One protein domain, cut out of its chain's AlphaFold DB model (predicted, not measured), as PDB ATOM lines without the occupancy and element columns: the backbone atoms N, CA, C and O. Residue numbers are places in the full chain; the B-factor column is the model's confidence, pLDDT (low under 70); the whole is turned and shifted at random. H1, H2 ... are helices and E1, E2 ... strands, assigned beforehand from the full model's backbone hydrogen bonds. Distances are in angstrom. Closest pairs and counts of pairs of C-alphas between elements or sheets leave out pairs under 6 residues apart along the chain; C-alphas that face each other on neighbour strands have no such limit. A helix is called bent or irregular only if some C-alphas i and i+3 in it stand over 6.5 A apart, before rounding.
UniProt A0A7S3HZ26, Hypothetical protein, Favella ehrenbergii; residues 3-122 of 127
ATOM      1  N   ALA A   3       7.543  55.744 -29.344       88.44
ATOM      2  CA  ALA A   3       8.993  55.559 -29.225       88.44
ATOM      3  C   ALA A   3       9.447  55.463 -27.764       88.44
ATOM      4  O   ALA A   3      10.319  54.661 -27.442       88.44
ATOM      5  N   HIS A   4       8.809  56.219 -26.864       89.38
ATOM      6  CA  HIS A   4       9.034  56.060 -25.426       89.38
ATOM      7  C   HIS A   4       8.608  54.660 -24.976       89.38
ATOM      8  O   HIS A   4       9.417  53.937 -24.406       89.38
ATOM      9  N   ALA A   5       7.387  54.229 -25.303       89.38
ATOM     10  CA  ALA A   5       6.928  52.886 -24.950       89.38
ATOM     11  C   ALA A   5       7.851  51.784 -25.506       89.38
ATOM     12  O   ALA A   5       8.172  50.842 -24.788       89.38
ATOM     13  N   LEU A   6       8.330  51.931 -26.748       89.38
ATOM     14  CA  LEU A   6       9.304  51.018 -27.343       89.38
ATOM     15  C   LEU A   6      10.596  50.958 -26.523       89.38
ATOM     16  O   LEU A   6      11.093  49.870 -26.268       89.38
ATOM     17  N   TYR A   7      11.135  52.101 -26.097       88.69
ATOM     18  CA  TYR A   7      12.349  52.117 -25.285       88.69
ATOM     19  C   TYR A   7      12.169  51.395 -23.944       88.69
ATOM     20  O   TYR A   7      13.026  50.605 -23.554       88.69
ATOM     21  N   GLU A   8      11.040  51.617 -23.265       88.56
ATOM     22  CA  GLU A   8      10.724  50.915 -22.013       88.56
ATOM     23  C   GLU A   8      10.642  49.398 -22.228       88.56
ATOM     24  O   GLU A   8      11.126  48.625 -21.402       88.56
ATOM     25  N   VAL A   9      10.087  48.964 -23.367       87.06
ATOM     26  CA  VAL A   9      10.077  47.550 -23.758       87.06
ATOM     27  C   VAL A   9      11.503  47.049 -23.992       87.06
ATOM     28  O   VAL A   9      11.871  46.033 -23.409       87.06
ATOM     29  N   LEU A  10      12.313  47.767 -24.779       85.19
ATOM     30  CA  LEU A  10      13.687  47.388 -25.138       85.19
ATOM     31  C   LEU A  10      14.625  47.242 -23.929       85.19
ATOM     32  O   LEU A  10      15.446  46.333 -23.922       85.19
ATOM     33  N   GLN A  11      14.516  48.115 -22.923       79.69
ATOM     34  CA  GLN A  11      15.345  48.071 -21.707       79.69
ATOM     35  C   GLN A  11      14.801  47.136 -20.619       79.69
ATOM     36  O   GLN A  11      15.557  46.665 -19.772       79.69
ATOM     37  N   GLY A  12      13.484  46.910 -20.572       67.69
ATOM     38  CA  GLY A  12      12.805  46.140 -19.526       67.69
ATOM     39  C   GLY A  12      12.744  46.825 -18.148       67.69
ATOM     40  O   GLY A  12      11.676  46.869 -17.541       67.69
ATOM     41  N   VAL A  13      13.862  47.358 -17.627       63.72
ATOM     42  CA  VAL A  13      13.948  48.063 -16.331       63.72
ATOM     43  C   VAL A  13      14.993  49.176 -16.383       63.72
ATOM     44  O   VAL A  13      16.174  48.913 -16.560       63.72
ATOM     45  N   GLY A  14      14.598  50.415 -16.099       65.31
ATOM     46  CA  GLY A  14      15.544  51.533 -16.030       65.31
ATOM     47  C   GLY A  14      14.933  52.817 -16.550       65.31
ATOM     48  O   GLY A  14      14.990  53.825 -15.856       65.31
ATOM     49  N   GLY A  15      14.233  52.715 -17.679       70.50
ATOM     50  CA  GLY A  15      13.476  53.789 -18.307       70.50
ATOM     51  C   GLY A  15      14.326  54.976 -18.751       70.50
ATOM     52  O   GLY A  15      15.488  55.131 -18.372       70.50
ATOM     53  N   LEU A  16      13.734  55.845 -19.569       77.94
ATOM     54  CA  LEU A  16      14.426  57.043 -20.071       77.94
ATOM     55  C   LEU A  16      14.884  57.980 -18.946       77.94
ATOM     56  O   LEU A  16      15.820  58.750 -19.119       77.94
ATOM     57  N   GLU A  17      14.238  57.927 -17.784       76.00
ATOM     58  CA  GLU A  17      14.510  58.837 -16.668       76.00
ATOM     59  C   GLU A  17      15.830  58.545 -15.939       76.00
ATOM     60  O   GLU A  17      16.319  59.398 -15.201       76.00
ATOM     61  N   LYS A  18      16.424  57.357 -16.125       76.31
ATOM     62  CA  LYS A  18      17.695  56.981 -15.475       76.31
ATOM     63  C   LYS A  18      18.922  57.138 -16.368       76.31
ATOM     64  O   LYS A  18      20.042  56.952 -15.887       76.31
ATOM     65  N   HIS A  19      18.730  57.478 -17.639       76.56
ATOM     66  CA  HIS A  19      19.794  57.555 -18.633       76.56
ATOM     67  C   HIS A  19      19.655  58.845 -19.435       76.56
ATOM     68  O   HIS A  19      18.598  59.088 -19.984       76.56
ATOM     69  N   ASP A  20      20.709  59.653 -19.556       85.88
ATOM     70  CA  ASP A  20      20.679  60.846 -20.425       85.88
ATOM     71  C   ASP A  20      20.968  60.507 -21.898       85.88
ATOM     72  O   ASP A  20      20.717  61.305 -22.809       85.88
ATOM     73  N   GLN A  21      21.564  59.333 -22.121       91.31
ATOM     74  CA  GLN A  21      21.997  58.844 -23.419       91.31
ATOM     75  C   GLN A  21      21.690  57.362 -23.578       91.31
ATOM     76  O   GLN A  21      21.824  56.581 -22.637       91.31
ATOM     77  N   ILE A  22      21.400  56.978 -24.815       92.44
ATOM     78  CA  ILE A  22      21.113  55.607 -25.225       92.44
ATOM     79  C   ILE A  22      22.211  55.158 -26.184       92.44
ATOM     80  O   ILE A  22      22.616  55.916 -27.070       92.44
ATOM     81  N   SER A  23      22.731  53.945 -25.985       93.38
ATOM     82  CA  SER A  23      23.806  53.387 -26.806       93.38
ATOM     83  C   SER A  23      23.277  52.402 -27.843       93.38
ATOM     84  O   SER A  23      22.410  51.592 -27.544       93.38
ATOM     85  N   ALA A  24      23.864  52.413 -29.042       92.56
ATOM     86  CA  ALA A  24      23.603  51.398 -30.067       92.56
ATOM     87  C   ALA A  24      24.040  49.989 -29.624       92.56
ATOM     88  O   ALA A  24      23.483  48.995 -30.070       92.56
ATOM     89  N   MET A  25      25.014  49.917 -28.710       89.81
ATOM     90  CA  MET A  25      25.568  48.671 -28.171       89.81
ATOM     91  C   MET A  25      24.852  48.200 -26.902       89.81
ATOM     92  O   MET A  25      25.430  47.453 -26.109       89.81
ATOM     93  N   ASP A  26      23.639  48.690 -26.655       89.12
ATOM     94  CA  ASP A  26      22.875  48.255 -25.500       89.12
ATOM     95  C   ASP A  26      22.505  46.774 -25.643       89.12
ATOM     96  O   ASP A  26      21.786  46.368 -26.558       89.12
ATOM     97  N   LYS A  27      23.040  45.949 -24.742       88.12
ATOM     98  CA  LYS A  27      22.876  44.492 -24.789       88.12
ATOM     99  C   LYS A  27      21.415  44.066 -24.631       88.12
ATOM    100  O   LYS A  27      21.071  42.970 -25.064       88.12
ATOM    101  N   ASP A  28      20.583  44.908 -24.014       88.19
ATOM    102  CA  ASP A  28      19.186  44.592 -23.733       88.19
ATOM    103  C   ASP A  28      18.319  44.754 -24.998       88.19
ATOM    104  O   ASP A  28      17.261  44.134 -25.120       88.19
ATOM    105  N   PHE A  29      18.818  45.475 -26.016       90.69
ATOM    106  CA  PHE A  29      18.130  45.622 -27.301       90.69
ATOM    107  C   PHE A  29      18.047  44.308 -28.067       90.69
ATOM    108  O   PHE A  29      17.003  44.008 -28.632       90.69
ATOM    109  N   ILE A  30      19.121  43.516 -28.086       91.44
ATOM    110  CA  ILE A  30      19.217  42.287 -28.888       91.44
ATOM    111  C   ILE A  30      18.077  41.299 -28.584       91.44
ATOM    112  O   ILE A  30      17.301  41.011 -29.499       91.44
ATOM    113  N   PRO A  31      17.931  40.792 -27.341       91.88
ATOM    114  CA  PRO A  31      16.914  39.789 -27.041       91.88
ATOM    115  C   PRO A  31      15.495  40.353 -27.169       91.88
ATOM    116  O   PRO A  31      14.570  39.629 -27.538       91.88
ATOM    117  N   THR A  32      15.303  41.644 -26.887       92.00
ATOM    118  CA  THR A  32      13.976  42.257 -26.968       92.00
ATOM    119  C   THR A  32      13.552  42.518 -28.409       92.00
ATOM    120  O   THR A  32      12.408  42.241 -28.765       92.00
ATOM    121  N   PHE A  33      14.463  42.997 -29.255       94.38
ATOM    122  CA  PHE A  33      14.210  43.211 -30.678       94.38
ATOM    123  C   PHE A  33      13.853  41.893 -31.369       94.38
ATOM    124  O   PHE A  33      12.857  41.824 -32.084       94.38
ATOM    125  N   GLU A  34      14.597  40.821 -31.077       94.31
ATOM    126  CA  GLU A  34      14.281  39.477 -31.570       94.31
ATOM    127  C   GLU A  34      12.860  39.052 -31.177       94.31
ATOM    128  O   GLU A  34      12.093  38.576 -32.014       94.31
ATOM    129  N   LYS A  35      12.475  39.280 -29.918       92.69
ATOM    130  CA  LYS A  35      11.136  38.947 -29.429       92.69
ATOM    131  C   LYS A  35      10.039  39.739 -30.146       92.69
ATOM    132  O   LYS A  35       8.999  39.174 -30.472       92.69
ATOM    133  N   ILE A  36      10.274  41.022 -30.422       93.88
ATOM    134  CA  ILE A  36       9.352  41.869 -31.194       93.88
ATOM    135  C   ILE A  36       9.181  41.312 -32.615       93.88
ATOM    136  O   ILE A  36       8.048  41.147 -33.065       93.88
ATOM    137  N   CYS A  37      10.275  40.955 -33.299       94.62
ATOM    138  CA  CYS A  37      10.223  40.360 -34.637       94.62
ATOM    139  C   CYS A  37       9.462  39.030 -34.650       94.62
ATOM    140  O   CYS A  37       8.588  38.834 -35.497       94.62
ATOM    141  N   ARG A  38       9.749  38.135 -33.698       93.06
ATOM    142  CA  ARG A  38       9.070  36.836 -33.556       93.06
ATOM    143  C   ARG A  38       7.564  36.997 -33.358       93.06
ATOM    144  O   ARG A  38       6.788  36.383 -34.088       93.06
ATOM    145  N   PHE A  39       7.154  37.883 -32.449       91.94
ATOM    146  CA  PHE A  39       5.740  38.177 -32.215       91.94
ATOM    147  C   PHE A  39       5.058  38.872 -33.393       91.94
ATOM    148  O   PHE A  39       3.876  38.658 -33.618       91.94
ATOM    149  N   ALA A  40       5.757  39.703 -34.162       91.94
ATOM    150  CA  ALA A  40       5.158  40.346 -35.329       91.94
ATOM    151  C   ALA A  40       4.971  39.385 -36.519       91.94
ATOM    152  O   ALA A  40       4.171  39.677 -37.414       91.94
ATOM    153  N   SER A  41       5.695  38.260 -36.533       90.00
ATOM    154  CA  SER A  41       5.797  37.334 -37.664       90.00
ATOM    155  C   SER A  41       5.283  35.929 -37.330       90.00
ATOM    156  O   SER A  41       4.101  35.681 -37.509       90.00
ATOM    157  N   ALA A  42       6.133  35.009 -36.875       86.69
ATOM    158  CA  ALA A  42       5.800  33.591 -36.747       86.69
ATOM    159  C   ALA A  42       4.929  33.272 -35.518       86.69
ATOM    160  O   ALA A  42       3.911  32.591 -35.641       86.69
ATOM    161  N   GLU A  43       5.289  33.794 -34.342       88.69
ATOM    162  CA  GLU A  43       4.712  33.328 -33.070       88.69
ATOM    163  C   GLU A  43       3.246  33.744 -32.892       88.69
ATOM    164  O   GLU A  43       2.479  33.040 -32.238       88.69
ATOM    165  N   ILE A  44       2.818  34.864 -33.486       86.75
ATOM    166  CA  ILE A  44       1.419  35.307 -33.387       86.75
ATOM    167  C   ILE A  44       0.461  34.368 -34.121       86.75
ATOM    168  O   ILE A  44      -0.642  34.128 -33.635       86.75
ATOM    169  N   PHE A  45       0.873  33.813 -35.265       82.56
ATOM    170  CA  PHE A  45       0.052  32.866 -36.020       82.56
ATOM    171  C   PHE A  45       0.014  31.500 -35.339       82.56
ATOM    172  O   PHE A  45      -1.047  30.884 -35.277       82.56
ATOM    173  N   GLU A  46       1.140  31.061 -34.772       83.44
ATOM    174  CA  GLU A  46       1.208  29.831 -33.976       83.44
ATOM    175  C   GLU A  46       0.273  29.919 -32.762       83.44
ATOM    176  O   GLU A  46      -0.589  29.062 -32.584       83.44
ATOM    177  N   GLN A  47       0.335  31.015 -32.000       85.88
ATOM    178  CA  GLN A  47      -0.558  31.233 -30.856       85.88
ATOM    179  C   GLN A  47      -2.029  31.366 -31.269       85.88
ATOM    180  O   GLN A  47      -2.918  30.896 -30.560       85.88
ATOM    181  N   ALA A  48      -2.310  31.992 -32.414       84.88
ATOM    182  CA  ALA A  48      -3.670  32.081 -32.936       84.88
ATOM    183  C   ALA A  48      -4.229  30.697 -33.318       84.88
ATOM    184  O   ALA A  48      -5.392  30.416 -33.027       84.88
ATOM    185  N   SER A  49      -3.394  29.833 -33.904       83.06
ATOM    186  CA  SER A  49      -3.728  28.446 -34.251       83.06
ATOM    187  C   SER A  49      -3.920  27.552 -33.013       83.06
ATOM    188  O   SER A  49      -4.748  26.646 -33.012       83.06
ATOM    189  N   GLU A  50      -3.219  27.826 -31.909       84.50
ATOM    190  CA  GLU A  50      -3.427  27.102 -30.644       84.50
ATOM    191  C   GLU A  50      -4.783  27.415 -29.986       84.50
ATOM    192  O   GLU A  50      -5.358  26.567 -29.299       84.50
ATOM    193  N   ILE A  51      -5.296  28.636 -30.168       85.19
ATOM    194  CA  ILE A  51      -6.534  29.109 -29.526       85.19
ATOM    195  C   ILE A  51      -7.776  28.810 -30.384       85.19
ATOM    196  O   ILE A  51      -8.888  28.723 -29.856       85.19
ATOM    197  N   GLY A  52      -7.620  28.629 -31.696       81.62
ATOM    198  CA  GLY A  52      -8.716  28.327 -32.611       81.62
ATOM    199  C   GLY A  52      -8.228  27.856 -33.978       81.62
ATOM    200  O   GLY A  52      -7.038  27.744 -34.222       81.62
ATOM    201  N   ASP A  53      -9.159  27.607 -34.895       69.25
ATOM    202  CA  ASP A  53      -8.863  27.057 -36.226       69.25
ATOM    203  C   ASP A  53      -8.393  28.163 -37.198       69.25
ATOM    204  O   ASP A  53      -9.032  28.461 -38.207       69.25
ATOM    205  N   VAL A  54      -7.323  28.872 -36.824       75.56
ATOM    206  CA  VAL A  54      -6.700  29.907 -37.659       75.56
ATOM    207  C   VAL A  54      -5.708  29.244 -38.605       75.56
ATOM    208  O   VAL A  54      -4.841  28.479 -38.183       75.56
ATOM    209  N   GLU A  55      -5.846  29.554 -39.893       72.81
ATOM    210  CA  GLU A  55      -4.999  29.014 -40.949       72.81
ATOM    211  C   GLU A  55      -3.542  29.465 -40.769       72.81
ATOM    212  O   GLU A  55      -3.243  30.647 -40.581       72.81
ATOM    213  N   THR A  56      -2.614  28.511 -40.822       75.19
ATOM    214  CA  THR A  56      -1.181  28.804 -40.838       75.19
ATOM    215  C   THR A  56      -0.777  29.224 -42.247       75.19
ATOM    216  O   THR A  56      -0.682  28.384 -43.141       75.19
ATOM    217  N   PHE A  57      -0.525  30.518 -42.446       84.25
ATOM    218  CA  PHE A  57      -0.189  31.078 -43.763       84.25
ATOM    219  C   PHE A  57       1.199  30.666 -44.277       84.25
ATOM    220  O   PHE A  57       1.422  30.604 -45.484       84.25
ATOM    221  N   TYR A  58       2.124  30.384 -43.361       88.19
ATOM    222  CA  TYR A  58       3.515  30.044 -43.656       88.19
ATOM    223  C   TYR A  58       3.826  28.629 -43.194       88.19
ATOM    224  O   TYR A  58       3.402  28.241 -42.101       88.19
ATOM    225  N   ASP A  59       4.582  27.875 -43.991       90.12
ATOM    226  CA  ASP A  59       5.076  26.561 -43.579       90.12
ATOM    227  C   ASP A  59       6.210  26.671 -42.542       90.12
ATOM    228  O   ASP A  59       6.678  27.760 -42.210       90.12
ATOM    229  N   GLU A  60       6.624  25.540 -41.967       88.81
ATOM    230  CA  GLU A  60       7.665  25.509 -40.932       88.81
ATOM    231  C   GLU A  60       8.993  26.114 -41.411       88.81
ATOM    232  O   GLU A  60       9.577  26.932 -40.704       88.81
ATOM    233  N   GLY A  61       9.426  25.800 -42.634       92.25
ATOM    234  CA  GLY A  61      10.683  26.312 -43.179       92.25
ATOM    235  C   GLY A  61      10.624  27.806 -43.506       92.25
ATOM    236  O   GLY A  61      11.622  28.513 -43.384       92.25
ATOM    237  N   GLU A  62       9.462  28.314 -43.910       93.62
ATOM    238  CA  GLU A  62       9.225  29.748 -44.082       93.62
ATOM    239  C   GLU A  62       9.266  30.484 -42.743       93.62
ATOM    240  O   GLU A  62       9.974  31.487 -42.624       93.62
ATOM    241  N   ARG A  63       8.590  29.955 -41.713       91.38
ATOM    242  CA  ARG A  63       8.630  30.533 -40.363       91.38
ATOM    243  C   ARG A  63      10.056  30.560 -39.820       91.38
ATOM    244  O   ARG A  63      10.499  31.612 -39.368       91.38
ATOM    245  N   GLU A  64      10.808  29.466 -39.942       92.88
ATOM    246  CA  GLU A  64      12.216  29.397 -39.526       92.88
ATOM    247  C   GLU A  64      13.090  30.467 -40.194       92.88
ATOM    248  O   GLU A  64      13.935  31.070 -39.531       92.88
ATOM    249  N   LYS A  65      12.877  30.753 -41.485       94.75
ATOM    250  CA  LYS A  65      13.602  31.824 -42.188       94.75
ATOM    251  C   LYS A  65      13.249  33.205 -41.645       94.75
ATOM    252  O   LYS A  65      14.162  33.998 -41.397       94.75
ATOM    253  N   MET A  66      11.957  33.474 -41.430       93.81
ATOM    254  CA  MET A  66      11.466  34.753 -40.900       93.81
ATOM    255  C   MET A  66      12.131  35.084 -39.560       93.81
ATOM    256  O   MET A  66      12.588  36.209 -39.368       93.81
ATOM    257  N   ILE A  67      12.239  34.095 -38.666       92.94
ATOM    258  CA  ILE A  67      12.808  34.256 -37.317       92.94
ATOM    259  C   ILE A  67      14.274  33.819 -37.191       92.94
ATOM    260  O   ILE A  67      14.779  33.660 -36.077       92.94
ATOM    261  N   SER A  68      14.964  33.603 -38.312       95.44
ATOM    262  CA  SER A  68      16.372  33.211 -38.292       95.44
ATOM    263  C   SER A  68      17.238  34.310 -37.668       95.44
ATOM    264  O   SER A  68      16.988  35.506 -37.846       95.44
ATOM    265  N   ALA A  69      18.283  33.898 -36.945       94.56
ATOM    266  CA  ALA A  69      19.201  34.830 -36.295       94.56
ATOM    267  C   ALA A  69      19.844  35.796 -37.305       94.56
ATOM    268  O   ALA A  69      19.998  36.975 -36.997       94.56
ATOM    269  N   ASP A  70      20.146  35.312 -38.511       95.56
ATOM    270  CA  ASP A  70      20.741  36.110 -39.582       95.56
ATOM    271  C   ASP A  70      19.765  37.178 -40.100       95.56
ATOM    272  O   ASP A  70      20.133  38.349 -40.176       95.56
ATOM    273  N   ASN A  71      18.504  36.820 -40.376       96.12
ATOM    274  CA  ASN A  71      17.496  37.780 -40.844       96.12
ATOM    275  C   ASN A  71      17.232  38.879 -39.801       96.12
ATOM    276  O   ASN A  71      17.218  40.071 -40.106       96.12
ATOM    277  N   ILE A  72      17.081  38.481 -38.533       96.19
ATOM    278  CA  ILE A  72      16.858  39.421 -37.428       96.19
ATOM    279  C   ILE A  72      18.089  40.305 -37.191       96.19
ATOM    280  O   ILE A  72      17.938  41.488 -36.882       96.19
ATOM    281  N   ALA A  73      19.303  39.763 -37.334       95.62
ATOM    282  CA  ALA A  73      20.531  40.541 -37.204       95.62
ATOM    283  C   ALA A  73      20.632  41.622 -38.285       95.62
ATOM    284  O   ALA A  73      20.900  42.767 -37.933       95.62
ATOM    285  N   VAL A  74      20.329  41.302 -39.549       96.25
ATOM    286  CA  VAL A  74      20.305  42.283 -40.650       96.25
ATOM    287  C   VAL A  74      19.290  43.395 -40.371       96.25
ATOM    288  O   VAL A  74      19.637  44.574 -40.392       96.25
ATOM    289  N   LEU A  75      18.053  43.047 -40.002       96.56
ATOM    290  CA  LEU A  75      17.021  44.040 -39.670       96.56
ATOM    291  C   LEU A  75      17.418  44.953 -38.511       96.56
ATOM    292  O   LEU A  75      17.104  46.145 -38.507       96.56
ATOM    293  N   ARG A  76      18.082  44.399 -37.497       95.94
ATOM    294  CA  ARG A  76      18.528  45.176 -36.345       95.94
ATOM    295  C   ARG A  76      19.716  46.060 -36.699       95.94
ATOM    296  O   ARG A  76      19.682  47.243 -36.386       95.94
ATOM    297  N   GLU A  77      20.777  45.490 -37.257       95.31
ATOM    298  CA  GLU A  77      22.079  46.147 -37.411       95.31
ATOM    299  C   GLU A  77      22.130  47.031 -38.653       95.31
ATOM    300  O   GLU A  77      22.443  48.216 -38.540       95.31
ATOM    301  N   ASP A  78      21.743  46.482 -39.800       95.56
ATOM    302  CA  ASP A  78      21.909  47.140 -41.096       95.56
ATOM    303  C   ASP A  78      20.741  48.075 -41.427       95.56
ATOM    304  O   ASP A  78      20.905  49.033 -42.183       95.56
ATOM    305  N   GLU A  79      19.560  47.830 -40.851       95.94
ATOM    306  CA  GLU A  79      18.394  48.688 -41.063       95.94
ATOM    307  C   GLU A  79      18.079  49.578 -39.862       95.94
ATOM    308  O   GLU A  79      18.161  50.804 -39.956       95.94
ATOM    309  N   TRP A  80      17.675  48.992 -38.734       96.50
ATOM    310  CA  TRP A  80      17.123  49.766 -37.624       96.50
ATOM    311  C   TRP A  80      18.179  50.618 -36.916       96.50
ATOM    312  O   TRP A  80      17.985  51.822 -36.742       96.50
ATOM    313  N   LEU A  81      19.310  50.023 -36.524       96.12
ATOM    314  CA  LEU A  81      20.392  50.744 -35.857       96.12
ATOM    315  C   LEU A  81      21.023  51.784 -36.783       96.12
ATOM    316  O   LEU A  81      21.258  52.900 -36.325       96.12
ATOM    317  N   GLU A  82      21.227  51.475 -38.066       96.69
ATOM    318  CA  GLU A  82      21.748  52.448 -39.035       96.69
ATOM    319  C   GLU A  82      20.797  53.643 -39.214       96.69
ATOM    320  O   GLU A  82      21.237  54.792 -39.188       96.69
ATOM    321  N   GLN A  83      19.480  53.425 -39.300       96.56
ATOM    322  CA  GLN A  83      18.506  54.526 -39.372       96.56
ATOM    323  C   GLN A  83      18.479  55.368 -38.091       96.56
ATOM    324  O   GLN A  83      18.395  56.597 -38.141       96.56
ATOM    325  N   VAL A  84      18.550  54.728 -36.922       96.50
ATOM    326  CA  VAL A  84      18.472  55.442 -35.644       96.50
ATOM    327  C   VAL A  84      19.766  56.200 -35.352       96.50
ATOM    328  O   VAL A  84      19.722  57.375 -34.985       96.50
ATOM    329  N   TYR A  85      20.919  55.555 -35.518       96.62
ATOM    330  CA  TYR A  85      22.213  56.055 -35.061       96.62
ATOM    331  C   TYR A  85      23.130  56.554 -36.184       96.62
ATOM    332  O   TYR A  85      23.922  57.478 -35.950       96.62
ATOM    333  N   GLY A  86      23.037  55.977 -37.382       94.88
ATOM    334  CA  GLY A  86      24.020  56.137 -38.451       94.88
ATOM    335  C   GLY A  86      25.443  55.930 -37.930       94.88
ATOM    336  O   GLY A  86      25.723  55.043 -37.130       94.88
ATOM    337  N   ALA A  87      26.342  56.860 -38.254       93.75
ATOM    338  CA  ALA A  87      27.734  56.812 -37.794       93.75
ATOM    339  C   ALA A  87      27.946  57.030 -36.274       93.75
ATOM    340  O   ALA A  87      29.089  57.007 -35.807       93.75
ATOM    341  N   LYS A  88      26.902  57.321 -35.485       96.00
ATOM    342  CA  LYS A  88      27.031  57.566 -34.037       96.00
ATOM    343  C   LYS A  88      26.909  56.257 -33.255       96.00
ATOM    344  O   LYS A  88      26.202  55.350 -33.646       96.00
ATOM    345  N   SER A  89      27.531  56.176 -32.081       93.88
ATOM    346  CA  SER A  89      27.378  55.021 -31.174       93.88
ATOM    347  C   SER A  89      26.421  55.277 -30.004       93.88
ATOM    348  O   SER A  89      26.067  54.348 -29.265       93.88
ATOM    349  N   ARG A  90      26.037  56.546 -29.798       95.88
ATOM    350  CA  ARG A  90      25.154  57.023 -28.726       95.88
ATOM    351  C   ARG A  90      24.359  58.247 -29.164       95.88
ATOM    352  O   ARG A  90      24.852  59.056 -29.953       95.88
ATOM    353  N   LEU A  91      23.170  58.409 -28.598       95.94
ATOM    354  CA  LEU A  91      22.298  59.568 -28.787       95.94
ATOM    355  C   LEU A  91      21.755  60.050 -27.448       95.94
ATOM    356  O   LEU A  91      21.595  59.253 -26.529       95.94
ATOM    357  N   LEU A  92      21.450  61.345 -27.349       95.38
ATOM    358  CA  LEU A  92      20.609  61.851 -26.264       95.38
ATOM    359  C   LEU A  92      19.201  61.269 -26.412       95.38
ATOM    360  O   LEU A  92      18.742  61.054 -27.534       95.38
ATOM    361  N   ASN A  93      18.490  61.083 -25.301       92.06
ATOM    362  CA  ASN A  93      17.141  60.507 -25.317       92.06
ATOM    363  C   ASN A  93      16.202  61.195 -26.312       92.06
ATOM    364  O   ASN A  93      15.517  60.527 -27.079       92.06
ATOM    365  N   ALA A  94      16.192  62.531 -26.330       92.75
ATOM    366  CA  ALA A  94      15.330  63.300 -27.226       92.75
ATOM    367  C   ALA A  94      15.654  63.050 -28.711       92.75
ATOM    368  O   ALA A  94      14.740  62.923 -29.524       92.75
ATOM    369  N   ASP A  95      16.941  62.933 -29.052       95.12
ATOM    370  CA  ASP A  95      17.380  62.647 -30.420       95.12
ATOM    371  C   ASP A  95      17.008  61.218 -30.819       95.12
ATOM    372  O   ASP A  95      16.500  60.996 -31.915       95.12
ATOM    373  N   TRP A  96      17.219  60.258 -29.915       94.94
ATOM    374  CA  TRP A  96      16.859  58.861 -30.137       94.94
ATOM    375  C   TRP A  96      15.353  58.703 -30.354       94.94
ATOM    376  O   TRP A  96      14.932  58.090 -31.332       94.94
ATOM    377  N   LEU A  97      14.532  59.329 -29.503       94.25
ATOM    378  CA  LEU A  97      13.075  59.328 -29.643       94.25
ATOM    379  C   LEU A  97      12.643  59.917 -30.987       94.25
ATOM    380  O   LEU A  97      11.839  59.311 -31.692       94.25
ATOM    381  N   ALA A  98      13.203  61.066 -31.372       95.31
ATOM    382  CA  ALA A  98      12.881  61.707 -32.641       95.31
ATOM    383  C   ALA A  98      13.277  60.841 -33.848       95.31
ATOM    384  O   ALA A  98      12.536  60.791 -34.830       95.31
ATOM    385  N   LYS A  99      14.423  60.153 -33.774       96.12
ATOM    386  CA  LYS A  99      14.906  59.228 -34.805       96.12
ATOM    387  C   LYS A  99      14.002  58.009 -34.940       96.12
ATOM    388  O   LYS A  99      13.541  57.713 -36.039       96.12
ATOM    389  N   VAL A 100      13.661  57.363 -33.830       95.19
ATOM    390  CA  VAL A 100      12.757  56.205 -33.830       95.19
ATOM    391  C   VAL A 100      11.365  56.578 -34.333       95.19
ATOM    392  O   VAL A 100      10.784  55.834 -35.108       95.19
ATOM    393  N   GLN A 101      10.836  57.746 -33.967       94.12
ATOM    394  CA  GLN A 101       9.516  58.189 -34.436       94.12
ATOM    395  C   GLN A 101       9.447  58.530 -35.925       94.12
ATOM    396  O   GLN A 101       8.359  58.501 -36.491       94.12
ATOM    397  N   LYS A 102      10.556  58.964 -36.531       93.12
ATOM    398  CA  LYS A 102      10.545  59.533 -37.888       93.12
ATOM    399  C   LYS A 102      11.204  58.639 -38.918       93.12
ATOM    400  O   LYS A 102      10.713  58.546 -40.033       93.12
ATOM    401  N   GLU A 103      12.333  58.048 -38.558       95.12
ATOM    402  CA  GLU A 103      13.189  57.309 -39.484       95.12
ATOM    403  C   GLU A 103      12.976  55.807 -39.320       95.12
ATOM    404  O   GLU A 103      12.867  55.106 -40.318       95.12
ATOM    405  N   ALA A 104      12.793  55.336 -38.083       95.62
ATOM    406  CA  ALA A 104      12.621  53.918 -37.775       95.62
ATOM    407  C   ALA A 104      11.231  53.568 -37.206       95.62
ATOM    408  O   ALA A 104      11.101  52.650 -36.398       95.62
ATOM    409  N   ALA A 105      10.187  54.305 -37.606       95.50
ATOM    410  CA  ALA A 105       8.834  54.177 -37.043       95.50
ATOM    411  C   ALA A 105       8.204  52.794 -37.277       95.50
ATOM    412  O   ALA A 105       7.419  52.320 -36.448       95.50
ATOM    413  N   TRP A 106       8.616  52.138 -38.365       95.44
ATOM    414  CA  TRP A 106       8.173  50.816 -38.806       95.44
ATOM    415  C   TRP A 106       8.295  49.739 -37.725       95.44
ATOM    416  O   TRP A 106       7.476  48.829 -37.676       95.44
ATOM    417  N   ILE A 107       9.255  49.854 -36.798       94.88
ATOM    418  CA  ILE A 107       9.422  48.891 -35.694       94.88
ATOM    419  C   ILE A 107       8.196  48.841 -34.767       94.88
ATOM    420  O   ILE A 107       7.967  47.853 -34.076       94.88
ATOM    421  N   SER A 108       7.411  49.923 -34.740       91.62
ATOM    422  CA  SER A 108       6.199  50.060 -33.927       91.62
ATOM    423  C   SER A 108       4.901  49.862 -34.719       91.62
ATOM    424  O   SER A 108       3.817  49.979 -34.143       91.62
ATOM    425  N   GLU A 109       5.008  49.546 -36.012       93.50
ATOM    426  CA  GLU A 109       3.890  49.252 -36.907       93.50
ATOM    427  C   GLU A 109       3.972  47.779 -37.345       93.50
ATOM    428  O   GLU A 109       4.769  47.437 -38.219       93.50
ATOM    429  N   PRO A 110       3.162  46.871 -36.763       91.19
ATOM    430  CA  PRO A 110       3.305  45.430 -36.986       91.19
ATOM    431  C   PRO A 110       3.250  44.991 -38.454       91.19
ATOM    432  O   PRO A 110       3.919  44.031 -38.819       91.19
ATOM    433  N   ALA A 111       2.462  45.681 -39.286       92.31
ATOM    434  CA  ALA A 111       2.383  45.399 -40.717       92.31
ATOM    435  C   ALA A 111       3.715  45.708 -41.419       92.31
ATOM    436  O   ALA A 111       4.278  44.829 -42.062       92.31
ATOM    437  N   GLU A 112       4.269  46.907 -41.217       95.25
ATOM    438  CA  GLU A 112       5.541  47.311 -41.830       95.25
ATOM    439  C   GLU A 112       6.714  46.466 -41.327       95.25
ATOM    440  O   GLU A 112       7.560  46.040 -42.114       95.25
ATOM    441  N   LEU A 113       6.752  46.180 -40.020       95.69
ATOM    442  CA  LEU A 113       7.755  45.293 -39.438       95.69
ATOM    443  C   LEU A 113       7.712  43.906 -40.088       95.69
ATOM    444  O   LEU A 113       8.755  43.344 -40.415       95.69
ATOM    445  N   ARG A 114       6.516  43.352 -40.299       94.19
ATOM    446  CA  ARG A 114       6.369  42.046 -40.940       94.19
ATOM    447  C   ARG A 114       6.784  42.079 -42.407       94.19
ATOM    448  O   ARG A 114       7.481  41.160 -42.822       94.19
ATOM    449  N   THR A 115       6.426  43.121 -43.159       95.25
ATOM    450  CA  THR A 115       6.902  43.308 -44.540       95.25
ATOM    451  C   THR A 115       8.428  43.272 -44.590       95.25
ATOM    452  O   THR A 115       8.991  42.501 -45.355       95.25
ATOM    453  N   LYS A 116       9.107  43.996 -43.695       96.12
ATOM    454  CA  LYS A 116      10.575  43.982 -43.618       96.12
ATOM    455  C   LYS A 116      11.156  42.606 -43.285       96.12
ATOM    456  O   LYS A 116      12.154  42.200 -43.871       96.12
ATOM    457  N   ILE A 117      10.521  41.868 -42.372       96.06
ATOM    458  CA  ILE A 117      10.911  40.486 -42.044       96.06
ATOM    459  C   ILE A 117      10.808  39.573 -43.263       96.06
ATOM    460  O   ILE A 117      11.715  38.772 -43.495       96.06
ATOM    461  N   LEU A 118       9.724  39.693 -44.028       95.44
ATOM    462  CA  LEU A 118       9.486  38.921 -45.244       95.44
ATOM    463  C   LEU A 118      10.488  39.281 -46.348       95.44
ATOM    464  O   LEU A 118      11.105  38.382 -46.920       95.44
ATOM    465  N   ASP A 119      10.727  40.575 -46.573       95.31
ATOM    466  CA  ASP A 119      11.700  41.078 -47.548       95.31
ATOM    467  C   ASP A 119      13.107  40.531 -47.264       95.31
ATOM    468  O   ASP A 119      13.766  39.994 -48.161       95.31
ATOM    469  N   GLY A 120      13.544  40.582 -45.999       93.38
ATOM    470  CA  GLY A 120      14.863  40.106 -45.571       93.38
ATOM    471  C   GLY A 120      15.092  38.603 -45.783       93.38
ATOM    472  O   GLY A 120      16.230  38.161 -45.948       93.38
ATOM    473  N   CYS A 121      14.017  37.813 -45.877       92.88
ATOM    474  CA  CYS A 121      14.080  36.379 -46.159       92.88
ATOM    475  C   CYS A 121      13.502  35.971 -47.525       92.88
ATOM    476  O   CYS A 121      13.359  34.775 -47.794       92.88
ATOM    477  N   SER A 122      13.244  36.940 -48.414       93.75
ATOM    478  CA  SER A 122      12.717  36.712 -49.770       93.75
ATOM    479  C   SER A 122      11.390  35.940 -49.799       93.75
ATOM    480  O   SER A 122      11.202  35.053 -50.636       93.75
TER     481      SER A 122
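What this domain is: This is residues 3 to 122 of the 127 residues of the protein "Hypothetical protein" of Favella ehrenbergii (UniProt A0A7S3HZ26). This is an elongated body of crossed helices: H2 and H3 run out to one end, H4 and H5 come back beside them, and H6, H7 and H8 run back again along one side. A tiny two-strand ladder, E1 with E2, closes the end opposite H3, and H1 packs on H2 and H6. The printed part has 120 residues, with eight named helices and two named strands that follow along the chain as H1, E1, H2, H3, H4, H5, E2, H6, H7, H8; the sheet order is E1 - E2, antiparallel, and the class is mostly helix. It is compact, with a radius of gyration of the C-alphas of 15.3 A, and spans 47 by 28 by 23 A.

How they stand to each other: H1, residues 3 to 11, touches residues 29 to 33 of H2, residues 29 to 40, at a steep tilt of 65 degrees; the closest C-alphas, of Leu 10 and Phe 29, are 5.2 A apart. H1 also touches H6, residues 93 to 102, with the C-alphas of Ala 3 and Leu 97 closest at 5.6 A. E1, residues 21 to 23, is antiparallel to E2, residues 90 to 92, at 155 degrees; N 22 and O 91 are within hydrogen-bond range at 2.9 A. H3, residues 42 to 51, touches no helix. H8, residues 110 to 120, is the hub, touching four helices. Among them are H2, about perpendicular at 78 degrees, and H5, residues 69 to 85, at a steep tilt of 63 degrees, with the C-alphas of Asn 71 and Gly 120 closest at 5.9 A. H4, residues 60 to 66, only just touches H8, with 3 pairs of C-alphas within 8 A, Met 66 and Ile 117 closest at 5.9 A. H7, residues 105 to 108, touches H8 only at the corner, and only just, with 3 pairs. Every O i to N i+4 pair is within hydrogen-bond range in H1, H2, H3, H4, H6 and H8; H5 has 9 of 13, and H7 is too short for such a pair.

Where its parts are: H1 begins at C-alpha 3 (8.993, 55.559, -29.225). H2 is 16.1 A long, H3 15.0 A, H6 14.2 A and H8 15.4 A. H5, 21.5 A, is irregular, but only just: C-alphas 78 and 81 are 6.54 A apart. H8 ends at C-alpha 120 (14.863, 40.106, -45.571).

The domain as a whole: The C-alphas of Asp 20 and Asp 53, the two farthest apart, are 47.6 A from each other. The printed part has no cut and no long link. Mean pLDDT of the printed part is 90.2; residues 12 to 14 and 53 are under 70.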